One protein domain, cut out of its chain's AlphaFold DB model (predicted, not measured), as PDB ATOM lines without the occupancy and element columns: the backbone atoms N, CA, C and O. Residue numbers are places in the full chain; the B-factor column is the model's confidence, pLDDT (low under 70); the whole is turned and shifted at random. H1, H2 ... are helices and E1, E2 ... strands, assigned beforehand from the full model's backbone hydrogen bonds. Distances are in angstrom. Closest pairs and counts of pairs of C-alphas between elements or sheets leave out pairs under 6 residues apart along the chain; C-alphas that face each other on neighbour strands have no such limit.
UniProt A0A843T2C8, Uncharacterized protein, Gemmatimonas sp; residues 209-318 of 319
ATOM      1  N   ASP A 209      13.201  18.058  82.525       87.88
ATOM      2  CA  ASP A 209      12.187  18.861  81.843       87.88
ATOM      3  C   ASP A 209      12.789  19.805  80.788       87.88
ATOM      4  O   ASP A 209      12.221  19.959  79.704       87.88
ATOM      5  N   GLU A 210      13.961  20.385  81.064       87.75
ATOM      6  CA  GLU A 210      14.726  21.200  80.109       87.75
ATOM      7  C   GLU A 210      15.235  20.350  78.938       87.75
ATOM      8  O   GLU A 210      15.126  20.742  77.775       87.75
ATOM      9  N   GLU A 211      15.763  19.158  79.231       86.19
ATOM     10  CA  GLU A 211      16.164  18.188  78.209       86.19
ATOM     11  C   GLU A 211      14.964  17.778  77.349       86.19
ATOM     12  O   GLU A 211      15.041  17.799  76.121       86.19
ATOM     13  N   GLU A 212      13.824  17.508  77.976       85.44
ATOM     14  CA  GLU A 212      12.586  17.189  77.281       85.44
ATOM     15  C   GLU A 212      12.108  18.336  76.372       85.44
ATOM     16  O   GLU A 212      11.664  18.101  75.245       85.44
ATOM     17  N   ALA A 213      12.227  19.588  76.821       86.88
ATOM     18  CA  ALA A 213      11.910  20.751  76.001       86.88
ATOM     19  C   ALA A 213      12.798  20.817  74.750       86.88
ATOM     20  O   ALA A 213      12.274  20.961  73.647       86.88
ATOM     21  N   LEU A 214      14.111  20.611  74.887       86.94
ATOM     22  CA  LEU A 214      15.035  20.585  73.746       86.94
ATOM     23  C   LEU A 214      14.706  19.463  72.754       86.94
ATOM     24  O   LEU A 214      14.730  19.680  71.538       86.94
ATOM     25  N   ILE A 215      14.358  18.276  73.259       85.75
ATOM     26  CA  ILE A 215      13.942  17.143  72.424       85.75
ATOM     27  C   ILE A 215      12.678  17.497  71.633       85.75
ATOM     28  O   ILE A 215      12.615  17.204  70.442       85.75
ATOM     29  N   ARG A 216      11.703  18.187  72.237       84.25
ATOM     30  CA  ARG A 216      10.516  18.671  71.511       84.25
ATOM     31  C   ARG A 216      10.848  19.736  70.462       84.25
ATOM     32  O   ARG A 216      10.207  19.770  69.416       84.25
ATOM     33  N   THR A 217      11.835  20.591  70.727       85.69
ATOM     34  CA  THR A 217      12.202  21.718  69.857       85.69
ATOM     35  C   THR A 217      12.958  21.295  68.594       85.69
ATOM     36  O   THR A 217      12.758  21.879  67.527       85.69
ATOM     37  N   PHE A 218      13.872  20.322  68.687       86.56
ATOM     38  CA  PHE A 218      14.694  19.918  67.534       86.56
ATOM     39  C   PHE A 218      15.008  18.419  67.444       86.56
ATOM     40  O   PHE A 218      15.756  18.018  66.548       86.56
ATOM     41  N   GLY A 219      14.468  17.605  68.348       86.56
ATOM     42  CA  GLY A 219      14.648  16.160  68.362       86.56
ATOM     43  C   GLY A 219      13.693  15.403  67.432       86.56
ATOM     44  O   GLY A 219      12.766  15.976  66.850       86.56
ATOM     45  N   PRO A 220      13.951  14.104  67.227       88.25
ATOM     46  CA  PRO A 220      13.124  13.248  66.399       88.25
ATOM     47  C   PRO A 220      11.835  12.838  67.118       88.25
ATOM     48  O   PRO A 220      11.686  12.988  68.329       88.25
ATOM     49  N   ILE A 221      10.902  12.277  66.356       85.50
ATOM     50  CA  ILE A 221       9.641  11.753  66.872       85.50
ATOM     51  C   ILE A 221       9.902  10.439  67.616       85.50
ATOM     52  O   ILE A 221      10.426   9.474  67.051       85.50
ATOM     53  N   TYR A 222       9.475  10.406  68.875       84.31
ATOM     54  CA  TYR A 222       9.439   9.212  69.712       84.31
ATOM     55  C   TYR A 222       8.013   8.668  69.806       84.31
ATOM     56  O   TYR A 222       7.042   9.420  69.714       84.31
ATOM     57  N   ARG A 223       7.888   7.355  70.001       82.50
ATOM     58  CA  ARG A 223       6.638   6.682  70.360       82.50
ATOM     59  C   ARG A 223       6.813   6.021  71.719       82.50
ATOM     60  O   ARG A 223       7.828   5.366  71.950       82.50
ATOM     61  N   ASP A 224       5.818   6.146  72.582       81.19
ATOM     62  CA  ASP A 224       5.805   5.413  73.842       81.19
ATOM     63  C   ASP A 224       5.570   3.922  73.570       81.19
ATOM     64  O   ASP A 224       4.617   3.520  72.899       81.19
ATOM     65  N   GLY A 225       6.502   3.094  74.033       73.44
ATOM     66  CA  GLY A 225       6.378   1.647  74.020       73.44
ATOM     67  C   GLY A 225       5.429   1.160  75.114       73.44
ATOM     68  O   GLY A 225       5.142   1.869  76.075       73.44
ATOM     69  N   ALA A 226       4.991  -0.096  75.002       68.25
ATOM     70  CA  ALA A 226       4.051  -0.724  75.939       68.25
ATOM     71  C   ALA A 226       4.518  -0.725  77.413       68.25
ATOM     72  O   ALA A 226       3.707  -0.885  78.316       68.25
ATOM     73  N   THR A 227       5.816  -0.535  77.662       70.06
ATOM     74  CA  THR A 227       6.442  -0.474  78.992       70.06
ATOM     75  C   THR A 227       6.738   0.955  79.472       70.06
ATOM     76  O   THR A 227       7.453   1.132  80.454       70.06
ATOM     77  N   GLY A 228       6.256   1.984  78.765       66.06
ATOM     78  CA  GLY A 228       6.571   3.392  79.048       66.06
ATOM     79  C   GLY A 228       7.958   3.839  78.565       66.06
ATOM     80  O   GLY A 228       8.354   4.980  78.788       66.06
ATOM     81  N   GLN A 229       8.713   2.968  77.886       67.94
ATOM     82  CA  GLN A 229       9.983   3.336  77.263       67.94
ATOM     83  C   GLN A 229       9.739   4.043  75.925       67.94
ATOM     84  O   GLN A 229       9.055   3.508  75.055       67.94
ATOM     85  N   ARG A 230      10.359   5.206  75.720       71.25
ATOM     86  CA  ARG A 230      10.333   5.897  74.426       71.25
ATOM     87  C   ARG A 230      11.188   5.176  73.396       71.25
ATOM     88  O   ARG A 230      12.397   5.028  73.567       71.25
ATOM     89  N   CYS A 231      10.553   4.788  72.303       75.25
ATOM     90  CA  CYS A 231      11.182   4.170  71.149       75.25
ATOM     91  C   CYS A 231      11.280   5.193  70.017       75.25
ATOM     92  O   CYS A 231      10.310   5.885  69.699       75.25
ATOM     93  N   LEU A 232      12.457   5.292  69.403       79.56
ATOM     94  CA  LEU A 232      12.654   6.130  68.227       79.56
ATOM     95  C   LEU A 232      11.845   5.565  67.052       79.56
ATOM     96  O   LEU A 232      11.910   4.369  66.765       79.56
ATOM     97  N   VAL A 233      11.083   6.415  66.361       80.50
ATOM     98  CA  VAL A 233      10.341   5.987  65.170       80.50
ATOM     99  C   VAL A 233      11.283   5.967  63.967       80.50
ATOM    100  O   VAL A 233      11.844   7.000  63.602       80.50
ATOM    101  N   LEU A 234      11.432   4.796  63.339       76.69
ATOM    102  CA  LEU A 234      12.203   4.607  62.108       76.69
ATOM    103  C   LEU A 234      11.275   4.546  60.874       76.69
ATOM    104  O   LEU A 234      10.203   3.943  60.961       76.69
ATOM    105  N   PRO A 235      11.656   5.136  59.719       78.75
ATOM    106  CA  PRO A 235      12.825   5.999  59.510       78.75
ATOM    107  C   PRO A 235      12.712   7.296  60.321       78.75
ATOM    108  O   PRO A 235      11.603   7.773  60.543       78.75
ATOM    109  N   ILE A 236      13.845   7.861  60.750       84.19
ATOM    110  CA  ILE A 236      13.874   9.012  61.666       84.19
ATOM    111  C   ILE A 236      13.113  10.193  61.071       84.19
ATOM    112  O   ILE A 236      13.442  10.693  59.994       84.19
ATOM    113  N   ARG A 237      12.111  10.673  61.809       84.19
ATOM    114  CA  ARG A 237      11.314  11.851  61.449       84.19
ATOM    115  C   ARG A 237      11.436  12.921  62.517       84.19
ATOM    116  O   ARG A 237      11.654  12.612  63.679       84.19
ATOM    117  N   PHE A 238      11.246  14.168  62.112       86.19
ATOM    118  CA  PHE A 238      11.232  15.335  62.991       86.19
ATOM    119  C   PHE A 238       9.893  16.036  62.789       86.19
ATOM    120  O   PHE A 238       9.539  16.317  61.643       86.19
ATOM    121  N   SER A 239       9.146  16.276  63.868       71.81
ATOM    122  CA  SER A 239       7.823  16.914  63.811       71.81
ATOM    123  C   SER A 239       7.946  18.399  63.483       71.81
ATOM    124  O   SER A 239       7.300  18.864  62.551       71.81
ATOM    125  N   HIS A 240       8.813  19.113  64.202       70.50
ATOM    126  CA  HIS A 240       9.261  20.482  63.953       70.50
ATOM    127  C   HIS A 240      10.747  20.579  64.326       70.50
ATOM    128  O   HIS A 240      11.235  19.863  65.196       70.50
ATOM    129  N   SER A 241      11.507  21.404  63.609       72.56
ATOM    130  CA  SER A 241      12.912  21.648  63.929       72.56
ATOM    131  C   SER A 241      13.303  23.023  63.422       72.56
ATOM    132  O   SER A 241      13.091  23.321  62.247       72.56
ATOM    133  N   HIS A 242      13.945  23.821  64.275       75.75
ATOM    134  CA  HIS A 242      14.585  25.077  63.864       75.75
ATOM    135  C   HIS A 242      15.767  24.848  62.904       75.75
ATOM    136  O   HIS A 242      16.325  25.794  62.354       75.75
ATOM    137  N   PHE A 243      16.156  23.588  62.676       82.19
ATOM    138  CA  PHE A 243      17.159  23.219  61.691       82.19
ATOM    139  C   PHE A 243      16.538  22.835  60.348       82.19
ATOM    140  O   PHE A 243      15.512  22.145  60.239       82.19
ATOM    141  N   THR A 244      17.245  23.208  59.283       85.00
ATOM    142  CA  THR A 244      16.874  22.832  57.921       85.00
ATOM    143  C   THR A 244      16.820  21.303  57.770       85.00
ATOM    144  O   THR A 244      17.573  20.588  58.443       85.00
ATOM    145  N   PRO A 245      15.976  20.758  56.871       84.56
ATOM    146  CA  PRO A 245      15.890  19.314  56.618       84.56
ATOM    147  C   PRO A 245      17.240  18.634  56.375       84.56
ATOM    148  O   PRO A 245      17.467  17.526  56.847       84.56
ATOM    149  N   ARG A 246      18.176  19.337  55.722       84.94
ATOM    150  CA  ARG A 246      19.525  18.832  55.430       84.94
ATOM    151  C   ARG A 246      20.435  18.714  56.657       84.94
ATOM    152  O   ARG A 246      21.401  17.963  56.615       84.94
ATOM    153  N   THR A 247      20.179  19.471  57.725       87.00
ATOM    154  CA  THR A 247      21.100  19.582  58.874       87.00
ATOM    155  C   THR A 247      20.519  19.083  60.190       87.00
ATOM    156  O   THR A 247      21.282  18.836  61.121       87.00
ATOM    157  N   ARG A 248      19.199  18.877  60.277       89.06
ATOM    158  CA  ARG A 248      18.524  18.481  61.523       89.06
ATOM    159  C   ARG A 248      19.019  17.161  62.106       89.06
ATOM    160  O   ARG A 248      19.344  17.130  63.285       89.06
ATOM    161  N   LEU A 249      19.169  16.115  61.286       88.31
ATOM    162  CA  LEU A 249      19.657  14.815  61.758       88.31
ATOM    163  C   LEU A 249      21.089  14.931  62.278       88.31
ATOM    164  O   LEU A 249      21.390  14.475  63.377       88.31
ATOM    165  N   ARG A 250      21.952  15.617  61.518       88.75
ATOM    166  CA  ARG A 250      23.332  15.895  61.920       88.75
ATOM    167  C   ARG A 250      23.378  16.636  63.255       88.75
ATOM    168  O   ARG A 250      24.077  16.207  64.160       88.75
ATOM    169  N   ASN A 251      22.651  17.743  63.384       90.44
ATOM    170  CA  ASN A 251      22.688  18.573  64.589       90.44
ATOM    171  C   ASN A 251      22.103  17.839  65.804       90.44
ATOM    172  O   ASN A 251      22.658  17.937  66.897       90.44
ATOM    173  N   TRP A 252      21.045  17.052  65.604       88.94
ATOM    174  CA  TRP A 252      20.491  16.168  66.626       88.94
ATOM    175  C   TRP A 252      21.515  15.130  67.109       88.94
ATOM    176  O   TRP A 252      21.738  14.987  68.311       88.94
ATOM    177  N   LEU A 253      22.198  14.455  66.181       89.12
ATOM    178  CA  LEU A 253      23.260  13.504  66.509       89.12
ATOM    179  C   LEU A 253      24.422  14.173  67.243       89.12
ATOM    180  O   LEU A 253      24.903  13.637  68.237       89.12
ATOM    181  N   MET A 254      24.840  15.367  66.815       91.06
ATOM    182  CA  MET A 254      25.872  16.140  67.513       91.06
ATOM    183  C   MET A 254      25.468  16.448  68.961       91.06
ATOM    184  O   MET A 254      26.296  16.317  69.861       91.06
ATOM    185  N   TYR A 255      24.206  16.817  69.199       89.75
ATOM    186  CA  TYR A 255      23.682  17.024  70.550       89.75
ATOM    187  C   TYR A 255      23.738  15.735  71.381       89.75
ATOM    188  O   TYR A 255      24.307  15.752  72.471       89.75
ATOM    189  N   ARG A 256      23.233  14.608  70.861       88.25
ATOM    190  CA  ARG A 256      23.258  13.318  71.575       88.25
ATOM    191  C   ARG A 256      24.676  12.840  71.866       88.25
ATOM    192  O   ARG A 256      24.947  12.403  72.974       88.25
ATOM    193  N   LEU A 257      25.602  12.994  70.925       89.81
ATOM    194  CA  LEU A 257      27.017  12.670  71.121       89.81
ATOM    195  C   LEU A 257      27.668  13.534  72.211       89.81
ATOM    196  O   LEU A 257      28.449  13.029  73.021       89.81
ATOM    197  N   ALA A 258      27.346  14.827  72.266       89.50
ATOM    198  CA  ALA A 258      27.826  15.705  73.331       89.50
ATOM    199  C   ALA A 258      27.211  15.334  74.690       89.50
ATOM    200  O   ALA A 258      27.925  15.261  75.689       89.50
ATOM    201  N   ARG A 259      25.897  15.082  74.718       86.25
ATOM    202  CA  ARG A 259      25.108  14.824  75.930       86.25
ATOM    203  C   ARG A 259      25.401  13.460  76.552       86.25
ATOM    204  O   ARG A 259      25.637  13.396  77.755       86.25
ATOM    205  N   ASP A 260      25.408  12.406  75.741       85.69
ATOM    206  CA  ASP A 260      25.513  11.014  76.190       85.69
ATOM    207  C   ASP A 260      26.968  10.575  76.376       85.69
ATOM    208  O   ASP A 260      27.286   9.827  77.297       85.69
ATOM    209  N   CYS A 261      27.861  11.027  75.489       84.06
ATOM    210  CA  CYS A 261      29.257  10.586  75.462       84.06
ATOM    211  C   CYS A 261      30.235  11.650  75.988       84.06
ATOM    212  O   CYS A 261      31.443  11.406  76.025       84.06
ATOM    213  N   GLY A 262      29.753  12.842  76.364       85.38
ATOM    214  CA  GLY A 262      30.602  13.928  76.864       85.38
ATOM    215  C   GLY A 262      31.627  14.419  75.839       85.38
ATOM    216  O   GLY A 262      32.704  14.897  76.211       85.38
ATOM    217  N   LEU A 263      31.344  14.247  74.544       87.06
ATOM    218  CA  LEU A 263      32.264  14.642  73.486       87.06
ATOM    219  C   LEU A 263      32.309  16.164  73.347       87.06
ATOM    220  O   LEU A 263      31.291  16.847  73.244       87.06
ATOM    221  N   ARG A 264      33.523  16.714  73.289       85.38
ATOM    222  CA  ARG A 264      33.737  18.129  72.980       85.38
ATOM    223  C   ARG A 264      33.417  18.377  71.508       85.38
ATOM    224  O   ARG A 264      33.726  17.548  70.659       85.38
ATOM    225  N   ARG A 265      32.934  19.579  71.175       85.31
ATOM    226  CA  ARG A 265      32.631  20.000  69.790       85.31
ATOM    227  C   ARG A 265      33.718  19.612  68.777       85.31
ATOM    228  O   ARG A 265      33.401  19.107  67.710       85.31
ATOM    229  N   GLY A 266      34.993  19.835  69.108       82.25
ATOM    230  CA  GLY A 266      36.113  19.482  68.227       82.25
ATOM    231  C   GLY A 266      36.271  17.976  67.997       82.25
ATOM    232  O   GLY A 266      36.625  17.581  66.895       82.25
ATOM    233  N   GLU A 267      35.970  17.146  69.004       87.06
ATOM    234  CA  GLU A 267      35.977  15.680  68.883       87.06
ATOM    235  C   GLU A 267      34.851  15.224  67.955       87.06
ATOM    236  O   GLU A 267      35.109  14.492  67.010       87.06
ATOM    237  N   ILE A 268      33.633  15.737  68.164       90.38
ATOM    238  CA  ILE A 268      32.460  15.414  67.338       90.38
ATOM    239  C   ILE A 268      32.715  15.752  65.866       90.38
ATOM    240  O   ILE A 268      32.412  14.960  64.983       90.38
ATOM    241  N   LEU A 269      33.311  16.916  65.592       88.25
ATOM    242  CA  LEU A 269      33.579  17.374  64.227       88.25
ATOM    243  C   LEU A 269      34.694  16.594  63.509       88.25
ATOM    244  O   LEU A 269      34.828  16.760  62.295       88.25
ATOM    245  N   LYS A 270      35.490  15.793  64.229       87.56
ATOM    246  CA  LYS A 270      36.587  14.967  63.690       87.56
ATOM    247  C   LYS A 270      36.275  13.463  63.688       87.56
ATOM    248  O   LYS A 270      37.147  12.685  63.307       87.56
ATOM    249  N   LEU A 271      35.070  13.064  64.104       88.31
ATOM    250  CA  LEU A 271      34.623  11.678  63.982       88.31
ATOM    251  C   LEU A 271      34.467  11.292  62.509       88.31
ATOM    252  O   LEU A 271      33.932  12.053  61.704       88.31
ATOM    253  N   THR A 272      34.919  10.086  62.194       86.81
ATOM    254  CA  THR A 272      34.800   9.421  60.892       86.81
ATOM    255  C   THR A 272      34.005   8.123  61.047       86.81
ATOM    256  O   THR A 272      33.761   7.678  62.167       86.81
ATOM    257  N   LEU A 273      33.592   7.500  59.940       85.56
ATOM    258  CA  LEU A 273      32.884   6.212  60.002       85.56
ATOM    259  C   LEU A 273      33.761   5.103  60.610       85.56
ATOM    260  O   LEU A 273      33.253   4.278  61.363       85.56
ATOM    261  N   ASP A 274      35.076   5.153  60.382       85.94
ATOM    262  CA  ASP A 274      36.050   4.197  60.934       85.94
ATOM    263  C   ASP A 274      36.208   4.300  62.460       85.94
ATOM    264  O   ASP A 274      36.765   3.412  63.108       85.94
ATOM    265  N   ASP A 275      35.732   5.396  63.055       87.62
ATOM    266  CA  ASP A 275      35.758   5.596  64.502       87.62
ATOM    267  C   ASP A 275      34.604   4.876  65.216       87.62
ATOM    268  O   ASP A 275      34.587   4.811  66.448       87.62
ATOM    269  N   ILE A 276      33.642   4.330  64.469       86.94
ATOM    270  CA  ILE A 276      32.522   3.564  65.012       86.94
ATOM    271  C   ILE A 276      32.989   2.125  65.235       86.94
ATOM    272  O   ILE A 276      33.293   1.393  64.297       86.94
ATOM    273  N   LEU A 277      33.045   1.706  66.499       82.56
ATOM    274  CA  LEU A 277      33.458   0.360  66.880       82.56
ATOM    275  C   LEU A 277      32.267  -0.605  66.748       82.56
ATOM    276  O   LEU A 277      31.284  -0.452  67.486       82.56
ATOM    277  N   PRO A 278      32.338  -1.609  65.854       73.06
ATOM    278  CA  PRO A 278      31.268  -2.582  65.680       73.06
ATOM    279  C   PRO A 278      31.200  -3.564  66.861       73.06
ATOM    280  O   PRO A 278      32.188  -3.812  67.552       73.06
ATOM    281  N   GLY A 279      30.027  -4.165  67.081       68.88
ATOM    282  CA  GLY A 279      29.827  -5.252  68.048       68.88
ATOM    283  C   GLY A 279      28.668  -5.030  69.024       68.88
ATOM    284  O   GLY A 279      28.083  -3.953  69.095       68.88
ATOM    285  N   ARG A 280      28.348  -6.065  69.817       60.38
ATOM    286  CA  ARG A 280      27.175  -6.113  70.722       60.38
ATOM    287  C   ARG A 280      27.147  -4.990  71.766       60.38
ATOM    288  O   ARG A 280      26.073  -4.563  72.186       60.38
ATOM    289  N   HIS A 281      28.318  -4.504  72.175       60.59
ATOM    290  CA  HIS A 281      28.431  -3.380  73.101       60.59
ATOM    291  C   HIS A 281      28.612  -2.034  72.391       60.59
ATOM    292  O   HIS A 281      28.207  -1.034  72.974       60.59
ATOM    293  N   GLY A 282      29.054  -2.017  71.125       71.38
ATOM    294  CA  GLY A 282      29.268  -0.813  70.314       71.38
ATOM    295  C   GLY A 282      30.202   0.215  70.967       71.38
ATOM    296  O   GLY A 282      30.426   0.220  72.178       71.38
ATOM    297  N   GLY A 283      30.771   1.122  70.189       83.38
ATOM    298  CA  GLY A 283      31.560   2.191  70.787       83.38
ATOM    299  C   GLY A 283      31.995   3.250  69.801       83.38
ATOM    300  O   GLY A 283      31.826   3.111  68.595       83.38
ATOM    301  N   LEU A 284      32.583   4.309  70.340       87.31
ATOM    302  CA  LEU A 284      33.224   5.360  69.566       87.31
ATOM    303  C   LEU A 284      34.683   5.465  69.970       87.31
ATOM    304  O   LEU A 284      35.021   5.520  71.157       87.31
ATOM    305  N   LYS A 285      35.547   5.535  68.967       87.12
ATOM    306  CA  LYS A 285      36.971   5.782  69.117       87.12
ATOM    307  C   LYS A 285      37.262   7.237  68.771       87.12
ATOM    308  O   LYS A 285      37.239   7.646  67.622       87.12
ATOM    309  N   VAL A 286      37.580   8.043  69.773       86.06
ATOM    310  CA  VAL A 286      38.067   9.404  69.546       86.06
ATOM    311  C   VAL A 286      39.537   9.322  69.162       86.06
ATOM    312  O   VAL A 286      40.377   8.971  69.991       86.06
ATOM    313  N   VAL A 287      39.859   9.675  67.920       82.62
ATOM    314  CA  VAL A 287      41.234   9.728  67.405       82.62
ATOM    315  C   VAL A 287      41.642  11.183  67.175       82.62
ATOM    316  O   VAL A 287      40.869  11.994  66.666       82.62
ATOM    317  N   ARG A 288      42.874  11.546  67.556       79.62
ATOM    318  CA  ARG A 288      43.440  12.854  67.199       79.62
ATOM    319  C   ARG A 288      44.026  12.778  65.793       79.62
ATOM    320  O   ARG A 288      44.990  12.050  65.589       79.62
ATOM    321  N   ARG A 289      43.479  13.572  64.874       76.69
ATOM    322  CA  ARG A 289      43.976  13.756  63.501       76.69
ATOM    323  C   ARG A 289      44.353  15.232  63.280       76.69
ATOM    324  O   ARG A 289      43.516  15.994  62.780       76.69
ATOM    325  N   PRO A 290      45.514  15.695  63.788       69.56
ATOM    326  CA  PRO A 290      45.994  17.047  63.502       69.56
ATOM    327  C   PRO A 290      46.304  17.175  62.006       69.56
ATOM    328  O   PRO A 290      46.836  16.234  61.427       69.56
ATOM    329  N   ASP A 291      45.923  18.305  61.405       67.44
ATOM    330  CA  ASP A 291      46.249  18.675  60.017       67.44
ATOM    331  C   ASP A 291      45.935  17.594  58.968       67.44
ATOM    332  O   ASP A 291      46.668  17.394  58.006       67.44
ATOM    333  N   ASP A 292      44.822  16.885  59.180       72.94
ATOM    334  CA  ASP A 292      44.329  15.840  58.283       72.94
ATOM    335  C   ASP A 292      44.112  16.393  56.859       72.94
ATOM    336  O   ASP A 292      43.205  17.211  56.672       72.94
ATOM    337  N   PRO A 293      44.897  15.955  55.852       73.81
ATOM    338  CA  PRO A 293      44.802  16.473  54.489       73.81
ATOM    339  C   PRO A 293      43.474  16.110  53.813       73.81
ATOM    340  O   PRO A 293      43.108  16.726  52.815       73.81
ATOM    341  N   SER A 294      42.740  15.130  54.353       77.69
ATOM    342  CA  SER A 294      41.410  14.751  53.874       77.69
ATOM    343  C   SER A 294      40.284  15.636  54.424       77.69
ATOM    344  O   SER A 294      39.139  15.497  53.997       77.69
ATOM    345  N   ASP A 295      40.583  16.561  55.347       79.19
ATOM    346  CA  ASP A 295      39.618  17.504  55.919       79.19
ATOM    347  C   ASP A 295      39.731  18.887  55.244       79.19
ATOM    348  O   ASP A 295      40.553  19.707  55.656       79.19
ATOM    349  N   PRO A 296      38.889  19.203  54.238       80.69
ATOM    350  CA  PRO A 296      39.010  20.437  53.457       80.69
ATOM    351  C   PRO A 296      38.512  21.689  54.198       80.69
ATOM    352  O   PRO A 296      38.480  22.780  53.626       80.69
ATOM    353  N   ARG A 297      38.038  21.564  55.445       76.94
ATOM    354  CA  ARG A 297      37.409  22.677  56.168       76.94
ATOM    355  C   ARG A 297      38.453  23.689  56.635       76.94
ATOM    356  O   ARG A 297      39.423  23.337  57.300       76.94
ATOM    357  N   LEU A 298      38.177  24.970  56.391       69.62
ATOM    358  CA  LEU A 298      38.982  26.097  56.861       69.62
ATOM    359  C   LEU A 298      38.114  27.041  57.719       69.62
ATOM    360  O   LEU A 298      37.151  27.605  57.199       69.62
ATOM    361  N   PRO A 299      38.419  27.238  59.018       65.56
ATOM    362  CA  PRO A 299      39.481  26.587  59.789       65.56
ATOM    363  C   PRO A 299      39.135  25.135  60.166       65.56
ATOM    364  O   PRO A 299      37.996  24.829  60.532       65.56
ATOM    365  N   ALA A 300      40.136  24.251  60.148       69.38
ATOM    366  CA  ALA A 300      39.959  22.858  60.542       69.38
ATOM    367  C   ALA A 300      39.625  22.736  62.047       69.38
ATOM    368  O   ALA A 300      40.182  23.462  62.881       69.38
ATOM    369  N   PRO A 301      38.728  21.812  62.444       72.56
ATOM    370  CA  PRO A 301      38.391  21.613  63.847       72.56
ATOM    371  C   PRO A 301      39.569  21.024  64.633       72.56
ATOM    372  O   PRO A 301      40.128  19.990  64.274       72.56
ATOM    373  N   ALA A 302      39.916  21.655  65.757       70.00
ATOM    374  CA  ALA A 302      41.014  21.217  66.615       70.00
ATOM    375  C   ALA A 302      40.526  20.330  67.775       70.00
ATOM    376  O   ALA A 302      39.691  20.738  68.590       70.00
ATOM    377  N   VAL A 303      41.108  19.134  67.903       67.50
ATOM    378  CA  VAL A 303      40.870  18.221  69.033       67.50
ATOM    379  C   VAL A 303      41.938  18.458  70.093       67.50
ATOM    380  O   VAL A 303      43.112  18.168  69.871       67.50
ATOM    381  N   LYS A 304      41.553  18.981  71.263       62.97
ATOM    382  CA  LYS A 304      42.480  19.277  72.379       62.97
ATOM    383  C   LYS A 304      42.778  18.072  73.286       62.97
ATOM    384  O   LYS A 304      43.726  18.104  74.061       62.97
ATOM    385  N   THR A 305      41.969  17.028  73.201       60.19
ATOM    386  CA  THR A 305      41.953  15.858  74.087       60.19
ATOM    387  C   THR A 305      42.781  14.700  73.555       60.19
ATOM    388  O   THR A 305      42.865  14.507  72.348       60.19
ATOM    389  N   LYS A 306      43.363  13.893  74.453       68.50
ATOM    390  CA  LYS A 306      43.977  12.606  74.084       68.50
ATOM    391  C   LYS A 306      42.910  11.653  73.528       68.50
ATOM    392  O   LYS A 306      41.762  11.689  73.974       68.50
ATOM    393  N   GLY A 307      43.306  10.828  72.557       78.19
ATOM    394  CA  GLY A 307      42.417   9.827  71.972       78.19
ATOM    395  C   GLY A 307      41.978   8.791  73.007       78.19
ATOM    396  O   GLY A 307      42.738   8.477  73.924       78.19
ATOM    397  N   ARG A 308      40.740   8.306  72.891       81.44
ATOM    398  CA  ARG A 308      40.130   7.342  73.821       81.44
ATOM    399  C   ARG A 308      39.004   6.568  73.145       81.44
ATOM    400  O   ARG A 308      38.338   7.112  72.271       81.44
ATOM    401  N   SER A 309      38.763   5.342  73.592       82.75
ATOM    402  CA  SER A 309      37.583   4.560  73.212       82.75
ATOM    403  C   SER A 309      36.520   4.675  74.299       82.75
ATOM    404  O   SER A 309      36.857   4.677  75.483       82.75
ATOM    405  N   MET A 310      35.252   4.789  73.914       82.00
ATOM    406  CA  MET A 310      34.134   4.946  74.846       82.00
ATOM    407  C   MET A 310      32.924   4.126  74.389       82.00
ATOM    408  O   MET A 310      32.705   4.004  73.181       82.00
ATOM    409  N   PRO A 311      32.114   3.596  75.318       80.38
ATOM    410  CA  PRO A 311      30.848   2.963  74.971       80.38
ATOM    411  C   PRO A 311      29.823   4.002  74.487       80.38
ATOM    412  O   PRO A 311      29.840   5.160  74.909       80.38
ATOM    413  N   THR A 312      28.906   3.577  73.619       76.12
ATOM    414  CA  THR A 312      27.782   4.394  73.124       76.12
ATOM    415  C   THR A 312      26.458   3.975  73.749       76.12
ATOM    416  O   THR A 312      26.253   2.802  74.069       76.12
ATOM    417  N   THR A 313      25.517   4.914  73.869       69.88
ATOM    418  CA  THR A 313      24.153   4.625  74.332       69.88
ATOM    419  C   THR A 313      23.369   3.811  73.305       69.88
ATOM    420  O   THR A 313      23.675   3.803  72.114       69.88
ATOM    421  N   ARG A 314      22.320   3.114  73.762       66.75
ATOM    422  CA  ARG A 314      21.452   2.304  72.894       66.75
ATOM    423  C   ARG A 314      20.812   3.129  71.772       66.75
ATOM    424  O   ARG A 314      20.834   2.679  70.639       66.75
ATOM    425  N   VAL A 315      20.339   4.337  72.081       65.12
ATOM    426  CA  VAL A 315      19.710   5.246  71.107       65.12
ATOM    427  C   VAL A 315      20.670   5.602  69.971       65.12
ATOM    428  O   VAL A 315      20.281   5.549  68.815       65.12
ATOM    429  N   LEU A 316      21.937   5.900  70.278       70.19
ATOM    430  CA  LEU A 316      22.949   6.206  69.261       70.19
ATOM    431  C   LEU A 316      23.338   5.002  68.390       70.19
ATOM    432  O   LEU A 316      23.921   5.205  67.336       70.19
ATOM    433  N   ARG A 317      23.046   3.769  68.824       69.25
ATOM    434  CA  ARG A 317      23.284   2.552  68.028       69.25
ATOM    435  C   ARG A 317      22.127   2.212  67.088       69.25
ATOM    436  O   ARG A 317      22.321   1.426  66.171       69.25
ATOM    437  N   GLU A 318      20.932   2.720  67.372       65.50
ATOM    438  CA  GLU A 318      19.709   2.451  66.601       65.50
ATOM    439  C   GLU A 318      19.477   3.489  65.484       65.50
ATOM    440  O   GLU A 318      18.609   3.280  64.636       65.50
TER     441      GLU A 318
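AT A GLANCE: This is residues 209 to 318 of the 319 residues of an uncharacterized protein of Gemmatimonas sp (UniProt A0A843T2C8). The helix H2 is in the middle of a long, loop-rich domain, with a small two-stranded hairpin toward each end: E3 and E4 with their wide loop, residues 287 to 307, toward one, E1 and E2 at the other. H1 runs beside H2 on the side of E1 and E2, and the short helices H3 and H4 pack on H2. The printed part has 110 residues, with four named helices and four named strands in the order H1, E1, E2, H2, H3, E3, E4, H4; the class is mixed, helices and strands, with under half of the residues in named elements. Each sheet has two antiparallel strands. The whole is only just compact, close to loose, with a radius of gyration of the C-alphas of 15.5 A and spans of 47 by 33 by 25 A.

IN THESE COORDINATES: E3 is residues 283 to 286, 9.8 A long, and E4 is residues 308 to 311, 10.3 A long. H2, residues 248 to 261, measures 19.3 A, from C-alpha 248 at (18.524, 18.481, 61.523). H3 is residues 265 to 268, 5.2 A, and H4 is residues 314 to 318, 6.5 A, ending with C-alpha 318 at (19.709, 2.451, 66.601). H1, residues 209 to 218, measures 14.6 A and begins with C-alpha 209 at (12.187, 18.861, 81.843). E1 is residues 222 to 224, 6.7 A, and E2 is residues 230 to 232, 6.6 A.

HOW THE PARTS SIT: E3 and E4 form an antiparallel hairpin at 159 degrees, with N 286 and O 308 at 2.8 A and N 284 and O 310 at 2.9 A, within hydrogen-bond range. Residues 276 to 277 also pair, antiparallel, with residues 283 to 284 of E3. The closest C-alphas of H3 and E3 are those of Glu 267 and Val 286, 6.6 A apart. H2 touches H3 with residues 254 to 258 alone, closest at the C-alphas of Met 254 and Ile 268, 6.6 A. H2 and H4 only just touch, with 3 pairs of C-alphas within 8 A, the closest those of Arg 256 and Leu 316, 7.5 A; H2 does so with residues 253 to 257 alone. H1 and H2 are close but not clearly touching, at a shallow tilt of 27 degrees, opposite ways; their closest C-alphas, of Phe 218 and Trp 252, are 7.0 A apart. E1 and E2 form an antiparallel hairpin at 142 degrees, with N 223 and O 231 at 2.8 A. H1 and E3 are apart. In H1, H2 and H4 every O i to N i+4 pair is within hydrogen-bond range; H3 is too short for such a pair.

THE WHOLE: The two C-alphas farthest apart, those of Ala 226 and Pro 293, are 49.2 A apart. The printed part has no cut. The links E2 to H2, H3 to E3 and E3 to E4 are long. The mean pLDDT of the printed part is 79.8; 20 residues are under 70, among them residues 279 to 281, 298 to 300 and 303 to 306.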